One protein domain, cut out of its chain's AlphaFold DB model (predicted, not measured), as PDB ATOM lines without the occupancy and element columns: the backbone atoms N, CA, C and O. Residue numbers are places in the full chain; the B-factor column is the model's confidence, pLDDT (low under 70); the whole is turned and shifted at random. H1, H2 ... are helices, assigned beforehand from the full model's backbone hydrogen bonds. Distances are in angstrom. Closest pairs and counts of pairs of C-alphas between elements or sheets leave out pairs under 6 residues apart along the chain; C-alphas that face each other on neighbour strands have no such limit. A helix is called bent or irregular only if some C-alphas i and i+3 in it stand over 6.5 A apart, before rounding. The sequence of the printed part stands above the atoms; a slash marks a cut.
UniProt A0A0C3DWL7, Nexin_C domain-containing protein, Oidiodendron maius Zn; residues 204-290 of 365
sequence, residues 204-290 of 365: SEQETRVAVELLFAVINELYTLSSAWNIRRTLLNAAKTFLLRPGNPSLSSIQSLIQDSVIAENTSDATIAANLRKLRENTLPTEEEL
ATOM      1  N   SER A 204     534.392 342.563 547.260       87.00
ATOM      2  CA  SER A 204     534.658 343.537 548.321       87.00
ATOM      3  C   SER A 204     536.153 343.864 548.438       87.00
ATOM      4  O   SER A 204     537.022 343.103 547.998       87.00
ATOM      5  N   GLU A 205     536.485 344.986 549.088       83.69
ATOM      6  CA  GLU A 205     537.883 345.340 549.389       83.69
ATOM      7  C   GLU A 205     538.572 344.227 550.198       83.69
ATOM      8  O   GLU A 205     539.730 343.887 549.952       83.69
ATOM      9  N   GLN A 206     537.841 343.618 551.136       85.94
ATOM     10  CA  GLN A 206     538.362 342.561 551.995       85.94
ATOM     11  C   GLN A 206     538.625 341.265 551.218       85.94
ATOM     12  O   GLN A 206     539.677 340.657 551.403       85.94
ATOM     13  N   GLU A 207     537.724 340.860 550.322       85.75
ATOM     14  CA  GLU A 207     537.943 339.698 549.448       85.75
ATOM     15  C   GLU A 207     539.110 339.939 548.485       85.75
ATOM     16  O   GLU A 207     539.948 339.059 548.291       85.75
ATOM     17  N   THR A 208     539.231 341.160 547.958       86.75
ATOM     18  CA  THR A 208     540.366 341.565 547.117       86.75
ATOM     19  C   THR A 208     541.680 341.508 547.898       86.75
ATOM     20  O   THR A 208     542.675 340.989 547.394       86.75
ATOM     21  N   ARG A 209     541.695 341.979 549.155       87.44
ATOM     22  CA  ARG A 209     542.861 341.871 550.046       87.44
ATOM     23  C   ARG A 209     543.254 340.410 550.242       87.44
ATOM     24  O   ARG A 209     544.418 340.087 550.034       87.44
ATOM     25  N   VAL A 210     542.308 339.529 550.571       88.56
ATOM     26  CA  VAL A 210     542.580 338.090 550.738       88.56
ATOM     27  C   VAL A 210     543.130 337.474 549.447       88.56
ATOM     28  O   VAL A 210     544.124 336.753 549.493       88.56
ATOM     29  N   ALA A 211     542.551 337.793 548.287       85.44
ATOM     30  CA  ALA A 211     543.035 337.300 546.997       85.44
ATOM     31  C   ALA A 211     544.482 337.739 546.711       85.44
ATOM     32  O   ALA A 211     545.322 336.924 546.324       85.44
ATOM     33  N   VAL A 212     544.803 339.013 546.960       87.75
ATOM     34  CA  VAL A 212     546.166 339.541 546.819       87.75
ATOM     35  C   VAL A 212     547.115 338.888 547.832       87.75
ATOM     36  O   VAL A 212     548.241 338.548 547.478       87.75
ATOM     37  N   GLU A 213     546.682 338.648 549.072       87.94
ATOM     38  CA  GLU A 213     547.484 337.934 550.072       87.94
ATOM     39  C   GLU A 213     547.813 336.499 549.657       87.94
ATOM     40  O   GLU A 213     548.958 336.081 549.833       87.94
ATOM     41  N   LEU A 214     546.847 335.775 549.087       84.94
ATOM     42  CA  LEU A 214     547.046 334.422 548.563       84.94
ATOM     43  C   LEU A 214     548.012 334.418 547.374       84.94
ATOM     44  O   LEU A 214     548.903 333.573 547.320       84.94
ATOM     45  N   LEU A 215     547.914 335.393 546.466       83.81
ATOM     46  CA  LEU A 215     548.865 335.540 545.361       83.81
ATOM     47  C   LEU A 215     550.287 335.796 545.877       83.81
ATOM     48  O   LEU A 215     551.237 335.147 545.443       83.81
ATOM     49  N   PHE A 216     550.437 336.702 546.847       82.81
ATOM     50  CA  PHE A 216     551.724 336.950 547.497       82.81
ATOM     51  C   PHE A 216     552.242 335.722 548.250       82.81
ATOM     52  O   PHE A 216     553.450 335.515 548.273       82.81
ATOM     53  N   ALA A 217     551.366 334.902 548.838       81.12
ATOM     54  CA  ALA A 217     551.755 333.647 549.475       81.12
ATOM     55  C   ALA A 217     552.319 332.653 548.449       81.12
ATOM     56  O   ALA A 217     553.403 332.123 548.667       81.12
ATOM     57  N   VAL A 218     551.659 332.479 547.297       77.75
ATOM     58  CA  VAL A 218     552.164 331.636 546.198       77.75
ATOM     59  C   VAL A 218     553.519 332.139 545.698       77.75
ATOM     60  O   VAL A 218     554.452 331.352 545.569       77.75
ATOM     61  N   ILE A 219     553.661 333.447 545.466       77.50
ATOM     62  CA  ILE A 219     554.939 334.035 545.036       77.50
ATOM     63  C   ILE A 219     556.013 333.797 546.102       77.50
ATOM     64  O   ILE A 219     557.126 333.402 545.775       77.50
ATOM     65  N   ASN A 220     555.696 333.994 547.379       77.19
ATOM     66  CA  ASN A 220     556.654 333.797 548.459       77.19
ATOM     67  C   ASN A 220     557.131 332.333 548.533       77.19
ATOM     68  O   ASN A 220     558.334 332.109 548.624       77.19
ATOM     69  N   GLU A 221     556.232 331.353 548.401       77.81
ATOM     70  CA  GLU A 221     556.577 329.923 548.343       77.81
ATOM     71  C   GLU A 221     557.421 329.581 547.104       77.81
ATOM     72  O   GLU A 221     558.476 328.960 547.230       77.81
ATOM     73  N   LEU A 222     557.052 330.073 545.915       65.38
ATOM     74  CA  LEU A 222     557.845 329.883 544.690       65.38
ATOM     75  C   LEU A 222     559.269 330.437 544.822       65.38
ATOM     76  O   LEU A 222     560.217 329.866 544.287       65.38
ATOM     77  N   TYR A 223     559.437 331.533 545.561       69.69
ATOM     78  CA  TYR A 223     560.746 332.128 545.815       69.69
ATOM     79  C   TYR A 223     561.569 331.349 546.846       69.69
ATOM     80  O   TYR A 223     562.797 331.371 546.763       69.69
ATOM     81  N   THR A 224     560.940 330.641 547.793       64.31
ATOM     82  CA  THR A 224     561.669 329.774 548.741       64.31
ATOM     83  C   THR A 224     562.325 328.572 548.065       64.31
ATOM     84  O   THR A 224     563.357 328.104 548.542       64.31
ATOM     85  N   LEU A 225     561.804 328.132 546.914       60.34
ATOM     86  CA  LEU A 225     562.411 327.079 546.092       60.34
ATOM     87  C   LEU A 225     563.738 327.513 545.435       60.34
ATOM     88  O   LEU A 225     564.449 326.673 544.887       60.34
ATOM     89  N   SER A 226     564.099 328.802 545.490       55.50
ATOM     90  CA  SER A 226     565.326 329.349 544.900       55.50
ATOM     91  C   SER A 226     566.323 329.787 545.985       55.50
ATOM     92  O   SER A 226     566.089 330.727 546.742       55.50
ATOM     93  N   SER A 227     567.487 329.138 546.038       51.91
ATOM     94  CA  SER A 227     568.454 329.161 547.155       51.91
ATOM     95  C   SER A 227     569.258 330.459 547.372       51.91
ATOM     96  O   SER A 227     570.103 330.510 548.263       51.91
ATOM     97  N   ALA A 228     569.002 331.540 546.631       51.38
ATOM     98  CA  ALA A 228     569.785 332.779 546.720       51.38
ATOM     99  C   ALA A 228     568.910 334.038 546.592       51.38
ATOM    100  O   ALA A 228     568.946 334.724 545.573       51.38
ATOM    101  N   TRP A 229     568.065 334.340 547.594       67.25
ATOM    102  CA  TRP A 229     567.075 335.418 547.410       67.25
ATOM    103  C   TRP A 229     566.493 336.079 548.686       67.25
ATOM    104  O   TRP A 229     565.335 336.494 548.719       67.25
ATOM    105  N   ASN A 230     567.264 336.253 549.765       60.62
ATOM    106  CA  ASN A 230     566.717 336.850 551.001       60.62
ATOM    107  C   ASN A 230     566.325 338.340 550.877       60.62
ATOM    108  O   ASN A 230     565.297 338.742 551.415       60.62
ATOM    109  N   ILE A 231     567.082 339.160 550.132       59.50
ATOM    110  CA  ILE A 231     566.830 340.615 550.041       59.50
ATOM    111  C   ILE A 231     565.516 340.924 549.317       59.50
ATOM    112  O   ILE A 231     564.712 341.717 549.811       59.50
ATOM    113  N   ARG A 232     565.243 340.289 548.166       68.19
ATOM    114  CA  ARG A 232     563.988 340.585 547.454       68.19
ATOM    115  C   ARG A 232     562.762 339.935 548.103       68.19
ATOM    116  O   ARG A 232     561.667 340.414 547.852       68.19
ATOM    117  N   ARG A 233     562.923 338.948 548.998       73.06
ATOM    118  CA  ARG A 233     561.824 338.462 549.852       73.06
ATOM    119  C   ARG A 233     561.394 339.521 550.867       73.06
ATOM    120  O   ARG A 233     560.204 339.761 551.049       73.06
ATOM    121  N   THR A 234     562.356 340.219 551.469       73.50
ATOM    122  CA  THR A 234     562.070 341.369 552.339       73.50
ATOM    123  C   THR A 234     561.359 342.481 551.567       73.50
ATOM    124  O   THR A 234     560.380 343.042 552.054       73.50
ATOM    125  N   LEU A 235     561.789 342.750 550.331       74.19
ATOM    126  CA  LEU A 235     561.150 343.737 549.459       74.19
ATOM    127  C   LEU A 235     559.754 343.295 548.979       74.19
ATOM    128  O   LEU A 235     558.857 344.126 548.911       74.19
ATOM    129  N   LEU A 236     559.536 342.003 548.724       80.19
ATOM    130  CA  LEU A 236     558.225 341.429 548.405       80.19
ATOM    131  C   LEU A 236     557.250 341.593 549.582       80.19
ATOM    132  O   LEU A 236     556.108 342.007 549.397       80.19
ATOM    133  N   ASN A 237     557.714 341.344 550.807       81.06
ATOM    134  CA  ASN A 237     556.913 341.580 552.007       81.06
ATOM    135  C   ASN A 237     556.606 343.071 552.194       81.06
ATOM    136  O   ASN A 237     555.470 343.429 552.499       81.06
ATOM    137  N   ALA A 238     557.575 343.955 551.935       76.81
ATOM    138  CA  ALA A 238     557.333 345.395 551.929       76.81
ATOM    139  C   ALA A 238     556.305 345.793 550.848       76.81
ATOM    140  O   ALA A 238     555.370 346.540 551.139       76.81
ATOM    141  N   ALA A 239     556.399 345.225 549.641       80.75
ATOM    142  CA  ALA A 239     555.449 345.423 548.545       80.75
ATOM    143  C   ALA A 239     554.031 345.002 548.940       80.75
ATOM    144  O   ALA A 239     553.087 345.765 548.747       80.75
ATOM    145  N   LYS A 240     553.891 343.826 549.565       85.50
ATOM    146  CA  LYS A 240     552.626 343.333 550.119       85.50
ATOM    147  C   LYS A 240     552.029 344.351 551.090       85.50
ATOM    148  O   LYS A 240     550.870 344.730 550.944       85.50
ATOM    149  N   THR A 241     552.819 344.840 552.049       83.06
ATOM    150  CA  THR A 241     552.335 345.830 553.030       83.06
ATOM    151  C   THR A 241     551.977 347.176 552.400       83.06
ATOM    152  O   THR A 241     551.062 347.848 552.872       83.06
ATOM    153  N   PHE A 242     552.662 347.570 551.324       83.19
ATOM    154  CA  PHE A 242     552.368 348.797 550.590       83.19
ATOM    155  C   PHE A 242     551.075 348.675 549.773       83.19
ATOM    156  O   PHE A 242     550.224 349.561 549.832       83.19
ATOM    157  N   LEU A 243     550.899 347.565 549.051       82.75
ATOM    158  CA  LEU A 243     549.725 347.312 548.214       82.75
ATOM    159  C   LEU A 243     548.451 347.094 549.030       82.75
ATOM    160  O   LEU A 243     547.391 347.566 548.635       82.75
ATOM    161  N   LEU A 244     548.556 346.431 550.182       85.31
ATOM    162  CA  LEU A 244     547.413 346.150 551.055       85.31
ATOM    163  C   LEU A 244     547.100 347.274 552.050       85.31
ATOM    164  O   LEU A 244     546.172 347.131 552.857       85.31
ATOM    165  N   ARG A 245     547.856 348.382 552.011       85.44
ATOM    166  CA  ARG A 245     547.615 349.548 552.864       85.44
ATOM    167  C   ARG A 245     546.187 350.073 552.623       85.44
ATOM    168  O   ARG A 245     545.839 350.320 551.467       85.44
ATOM    169  N   PRO A 246     545.376 350.278 553.680       80.25
ATOM    170  CA  PRO A 246     544.038 350.850 553.538       80.25
ATOM    171  C   PRO A 246     544.080 352.179 552.774       80.25
ATOM    172  O   PRO A 246     544.920 353.032 553.067       80.25
ATOM    173  N   GLY A 247     543.198 352.344 551.784       76.62
ATOM    174  CA  GLY A 247     543.135 353.547 550.946       76.62
ATOM    175  C   GLY A 247     544.132 353.603 549.780       76.62
ATOM    176  O   GLY A 247     544.270 354.656 549.160       76.62
ATOM    177  N   ASN A 248     544.832 352.507 549.455       82.81
ATOM    178  CA  ASN A 248     545.677 352.445 548.259       82.81
ATOM    179  C   ASN A 248     544.818 352.330 546.972       82.81
ATOM    180  O   ASN A 248     544.075 351.352 546.833       82.81
ATOM    181  N   PRO A 249     544.938 353.253 545.991       82.62
ATOM    182  CA  PRO A 249     544.174 353.202 544.738       82.62
ATOM    183  C   PRO A 249     544.530 352.002 543.843       82.62
ATOM    184  O   PRO A 249     543.763 351.637 542.955       82.62
ATOM    185  N   SER A 250     545.680 351.356 544.052       82.62
ATOM    186  CA  SER A 250     546.033 350.137 543.321       82.62
ATOM    187  C   SER A 250     545.091 348.979 543.650       82.62
ATOM    188  O   SER A 250     544.837 348.152 542.780       82.62
ATOM    189  N   LEU A 251     544.542 348.922 544.867       84.62
ATOM    190  CA  LEU A 251     543.656 347.834 545.277       84.62
ATOM    191  C   LEU A 251     542.290 347.934 544.581       84.62
ATOM    192  O   LEU A 251     541.801 346.924 544.086       84.62
ATOM    193  N   SER A 252     541.734 349.141 544.427       83.81
ATOM    194  CA  SER A 252     540.499 349.346 543.651       83.81
ATOM    195  C   SER A 252     540.698 349.073 542.157       83.81
ATOM    196  O   SER A 252     539.819 348.510 541.505       83.81
ATOM    197  N   SER A 253     541.874 349.395 541.610       86.12
ATOM    198  CA  SER A 253     542.220 349.021 540.234       86.12
ATOM    199  C   SER A 253     542.314 347.500 540.055       86.12
ATOM    200  O   SER A 253     541.794 346.981 539.069       86.12
ATOM    201  N   ILE A 254     542.922 346.779 541.005       86.94
ATOM    202  CA  ILE A 254     542.991 345.307 540.992       86.94
ATOM    203  C   ILE A 254     541.592 344.699 541.123       86.94
ATOM    204  O   ILE A 254     541.271 343.759 540.404       86.94
ATOM    205  N   GLN A 255     540.749 345.254 541.996       87.31
ATOM    206  CA  GLN A 255     539.360 344.833 542.163       87.31
ATOM    207  C   GLN A 255     538.583 344.939 540.843       87.31
ATOM    208  O   GLN A 255     537.980 343.953 540.433       87.31
ATOM    209  N   SER A 256     538.642 346.086 540.150       87.25
ATOM    210  CA  SER A 256     537.992 346.254 538.835       87.25
ATOM    211  C   SER A 256     538.543 345.262 537.818       87.25
ATOM    212  O   SER A 256     537.779 344.617 537.114       87.25
ATOM    213  N   LEU A 257     539.865 345.072 537.783       87.12
ATOM    214  CA  LEU A 257     540.490 344.144 536.847       87.12
ATOM    215  C   LEU A 257     539.999 342.710 537.072       87.12
ATOM    216  O   LEU A 257     539.639 342.040 536.109       87.12
ATOM    217  N   ILE A 258     539.946 342.243 538.322       85.44
ATOM    218  CA  ILE A 258     539.425 340.909 538.652       85.44
ATOM    219  C   ILE A 258     537.933 340.825 538.309       85.44
ATOM    220  O   ILE A 258     537.492 339.845 537.706       85.44
ATOM    221  N   GLN A 259     537.162 341.854 538.656       87.56
ATOM    222  CA  GLN A 259     535.728 341.886 538.410       87.56
ATOM    223  C   GLN A 259     535.403 341.827 536.916       87.56
ATOM    224  O   GLN A 259     534.504 341.084 536.537       87.56
ATOM    225  N   ASP A 260     536.143 342.550 536.078       84.50
ATOM    226  CA  ASP A 260     535.879 342.632 534.644       84.50
ATOM    227  C   ASP A 260     536.444 341.406 533.909       84.50
ATOM    228  O   ASP A 260     535.701 340.673 533.259       84.50
ATOM    229  N   SER A 261     537.744 341.129 534.074       83.81
ATOM    230  CA  SER A 261     538.458 340.123 533.267       83.81
ATOM    231  C   SER A 261     538.278 338.680 533.739       83.81
ATOM    232  O   SER A 261     538.358 337.745 532.942       83.81
ATOM    233  N   VAL A 262     538.055 338.464 535.038       82.56
ATOM    234  CA  VAL A 262     537.944 337.111 535.598       82.56
ATOM    235  C   VAL A 262     536.491 336.761 535.846       82.56
ATOM    236  O   VAL A 262     536.063 335.677 535.458       82.56
ATOM    237  N   ILE A 263     535.726 337.664 536.457       84.38
ATOM    238  CA  ILE A 263     534.353 337.370 536.868       84.38
ATOM    239  C   ILE A 263     533.384 337.674 535.723       84.38
ATOM    240  O   ILE A 263     532.898 336.743 535.091       84.38
ATOM    241  N   ALA A 264     533.139 338.944 535.399       81.88
ATOM    242  CA  ALA A 264     532.069 339.363 534.494       81.88
ATOM    243  C   ALA A 264     532.176 338.739 533.095       81.88
ATOM    244  O   ALA A 264     531.178 338.241 532.566       81.88
ATOM    245  N   GLU A 265     533.382 338.703 532.521       82.00
ATOM    246  CA  GLU A 265     533.616 338.076 531.218       82.00
ATOM    247  C   GLU A 265     533.329 336.567 531.220       82.00
ATOM    248  O   GLU A 265     532.812 336.053 530.228       82.00
ATOM    249  N   ASN A 266     533.590 335.853 532.322       81.81
ATOM    250  CA  ASN A 266     533.468 334.389 532.380       81.81
ATOM    251  C   ASN A 266     532.166 333.885 533.012       81.81
ATOM    252  O   ASN A 266     531.781 332.741 532.767       81.81
ATOM    253  N   THR A 267     531.462 334.714 533.783       82.75
ATOM    254  CA  THR A 267     530.195 334.354 534.440       82.75
ATOM    255  C   THR A 267     528.959 334.749 533.636       82.75
ATOM    256  O   THR A 267     527.841 334.521 534.093       82.75
ATOM    257  N   SER A 268     529.117 335.362 532.459       84.38
ATOM    258  CA  SER A 268     527.973 335.692 531.603       84.38
ATOM    259  C   SER A 268     527.286 334.418 531.088       84.38
ATOM    260  O   SER A 268     527.961 333.445 530.749       84.38
ATOM    261  N   ASP A 269     525.952 334.421 530.972       84.38
ATOM    262  CA  ASP A 269     525.182 333.262 530.478       84.38
ATOM    263  C   ASP A 269     525.703 332.775 529.108       84.38
ATOM    264  O   ASP A 269     525.777 331.573 528.842       84.38
ATOM    265  N   ALA A 270     526.116 333.710 528.244       86.56
ATOM    266  CA  ALA A 270     526.692 333.412 526.936       86.56
ATOM    267  C   ALA A 270     528.065 332.732 527.051       86.56
ATOM    268  O   ALA A 270     528.314 331.742 526.357       86.56
ATOM    269  N   THR A 271     528.933 333.222 527.942       84.50
ATOM    270  CA  THR A 271     530.265 332.647 528.168       84.50
ATOM    271  C   THR A 271     530.177 331.287 528.849       84.50
ATOM    272  O   THR A 271     530.848 330.354 528.422       84.50
ATOM    273  N   ILE A 272     529.297 331.124 529.841       84.75
ATOM    274  CA  ILE A 272     529.044 329.832 530.492       84.75
ATOM    275  C   ILE A 272     528.539 328.821 529.461       84.75
ATOM    276  O   ILE A 272     529.071 327.716 529.377       84.75
ATOM    277  N   ALA A 273     527.566 329.198 528.625       87.31
ATOM    278  CA  ALA A 273     527.077 328.323 527.564       87.31
ATOM    279  C   ALA A 273     528.182 327.970 526.554       87.31
ATOM    280  O   ALA A 273     528.269 326.825 526.116       87.31
ATOM    281  N   ALA A 274     529.045 328.921 526.186       87.25
ATOM    282  CA  ALA A 274     530.190 328.657 525.318       87.25
ATOM    283  C   ALA A 274     531.208 327.707 525.972       87.25
ATOM    284  O   ALA A 274     531.673 326.775 525.320       87.25
ATOM    285  N   ASN A 275     531.512 327.891 527.258       84.88
ATOM    286  CA  ASN A 275     532.423 327.033 528.014       84.88
ATOM    287  C   ASN A 275     531.869 325.610 528.164       84.88
ATOM    288  O   ASN A 275     532.609 324.649 527.976       84.88
ATOM    289  N   LEU A 276     530.566 325.463 528.428       85.69
ATOM    290  CA  LEU A 276     529.898 324.159 528.483       85.69
ATOM    291  C   LEU A 276     529.894 323.458 527.122       85.69
ATOM    292  O   LEU A 276     530.154 322.258 527.065       85.69
ATOM    293  N   ARG A 277     529.649 324.191 526.026       85.75
ATOM    294  CA  ARG A 277     529.749 323.632 524.669       85.75
ATOM    295  C   ARG A 277     531.166 323.163 524.367       85.75
ATOM    296  O   ARG A 277     531.325 322.005 524.017       85.75
ATOM    297  N   LYS A 278     532.187 323.986 524.632       86.25
ATOM    298  CA  LYS A 278     533.599 323.593 524.477       86.25
ATOM    299  C   LYS A 278     533.968 322.378 525.326       86.25
ATOM    300  O   LYS A 278     534.698 321.504 524.875       86.25
ATOM    301  N   LEU A 279     533.482 322.307 526.566       82.31
ATOM    302  CA  LEU A 279     533.724 321.154 527.432       82.31
ATOM    303  C   LEU A 279     533.090 319.890 526.845       82.31
ATOM    304  O   LEU A 279     533.729 318.839 526.810       82.31
ATOM    305  N   ARG A 280     531.854 319.993 526.348       87.12
ATOM    306  CA  ARG A 280     531.164 318.896 525.669       87.12
ATOM    307  C   ARG A 280     531.887 318.489 524.387       87.12
ATOM    308  O   ARG A 280     532.106 317.304 524.200       87.12
ATOM    309  N   GLU A 281     532.285 319.441 523.546       83.31
ATOM    310  CA  GLU A 281     533.046 319.201 522.309       83.31
ATOM    311  C   GLU A 281     534.350 318.453 522.610       83.31
ATOM    312  O   GLU A 281     534.689 317.496 521.928       83.31
ATOM    313  N   ASN A 282     535.048 318.818 523.688       81.31
ATOM    314  CA  ASN A 282     536.305 318.166 524.056       81.31
ATOM    315  C   ASN A 282     536.139 316.781 524.699       81.31
ATOM    316  O   ASN A 282     537.075 315.986 524.674       81.31
ATOM    317  N   THR A 283     534.990 316.496 525.318       81.94
ATOM    318  CA  THR A 283     534.749 315.234 526.046       81.94
ATOM    319  C   THR A 283     533.958 314.214 525.231       81.94
ATOM    320  O   THR A 283     534.195 313.016 525.356       81.94
ATOM    321  N   LEU A 284     533.026 314.684 524.402       82.69
ATOM    322  CA  LEU A 284     532.113 313.901 523.568       82.69
ATOM    323  C   LEU A 284     531.930 314.600 522.202       82.69
ATOM    324  O   LEU A 284     530.828 315.085 521.906       82.69
ATOM    325  N   PRO A 285     532.999 314.684 521.387       82.12
ATOM    326  CA  PRO A 285     532.956 315.327 520.073       82.12
ATOM    327  C   PRO A 285     531.976 314.617 519.134       82.12
ATOM    328  O   PRO A 285     531.917 313.385 519.092       82.12
ATOM    329  N   THR A 286     531.220 315.382 518.344       84.31
ATOM    330  CA  THR A 286     530.488 314.812 517.195       84.31
ATOM    331  C   THR A 286     531.442 314.466 516.056       84.31
ATOM    332  O   THR A 286     532.544 314.997 515.972       84.31
ATOM    333  N   GLU A 287     531.013 313.614 515.122       81.06
ATOM    334  CA  GLU A 287     531.815 313.288 513.932       81.06
ATOM    335  C   GLU A 287     532.130 314.514 513.058       81.06
ATOM    336  O   GLU A 287     533.135 314.527 512.348       81.06
ATOM    337  N   GLU A 288     531.280 315.543 513.096       80.44
ATOM    338  CA  GLU A 288     531.498 316.813 512.399       80.44
ATOM    339  C   GLU A 288     532.548 317.665 513.126       80.44
ATOM    340  O   GLU A 288     533.482 318.160 512.495       80.44
ATOM    341  N   GLU A 289     532.465 317.752 514.457       77.69
ATOM    342  CA  GLU A 289     533.422 318.482 515.300       77.69
ATOM    343  C   GLU A 289     534.814 317.832 515.288       77.69
ATOM    344  O   GLU A 289     535.831 318.523 515.206       77.69
ATOM    345  N   LEU A 290     534.869 316.499 515.278       76.25
ATOM    346  CA  LEU A 290     536.110 315.723 515.255       76.25
ATOM    347  C   LEU A 290     536.881 315.911 513.940       76.25
ATOM    348  O   LEU A 290     538.108 315.911 513.939       76.25
TER     349      LEU A 290
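AT A GLANCE: This is residues 204 to 290 of the 365 residues of the protein "Nexin_C domain-containing protein" of Oidiodendron maius Zn (UniProt A0A0C3DWL7). Helices make an open, flat frame: the H1 and H2 hairpin at one end, H3 a bar leading away, H4 turning off its far end, short H5 beyond. The printed part has 87 residues with five named helices, H1 to H5, and no named strand: all helix. It is extended, radius of gyration of the C-alphas 19.3 A, spanning 57 by 35 by 14 A.

HOW THE PARTS SIT: H1, residues 205 to 224, touches H2, residues 230 to 243, at a shallow tilt of 6 degrees, opposite ways; the closest C-alphas, Phe 216 and Lys 240, are 7.0 A apart. With residues 205 to 209 alone, H1 touches residues 251 to 255 of H3, residues 249 to 267, about perpendicular at 87 degrees; the closest C-alphas, Thr 208 and Gln 255, are 6.0 A apart. H4, residues 269 to 283, is close to H3 but not clearly touching; H5, residues 287 to 290, is apart from H3. Every O i to N i+4 pair is within hydrogen-bond range in H1, H2 and H4, and 11 of 15 in H3; H5 is too short for one.

IN THESE COORDINATES: H1 begins at C-alpha 205 (537.883, 345.340, 549.389) and runs 28.4 A; H3, 25.6 A, is only just irregular, C-alphas 261 and 264 being 6.55 A apart. H5 ends at C-alpha 290 (536.110, 315.723, 515.255).

THE WHOLE: The printed part has no cut, the links are tight, and pLDDT is under 70 at residues 222 to 232.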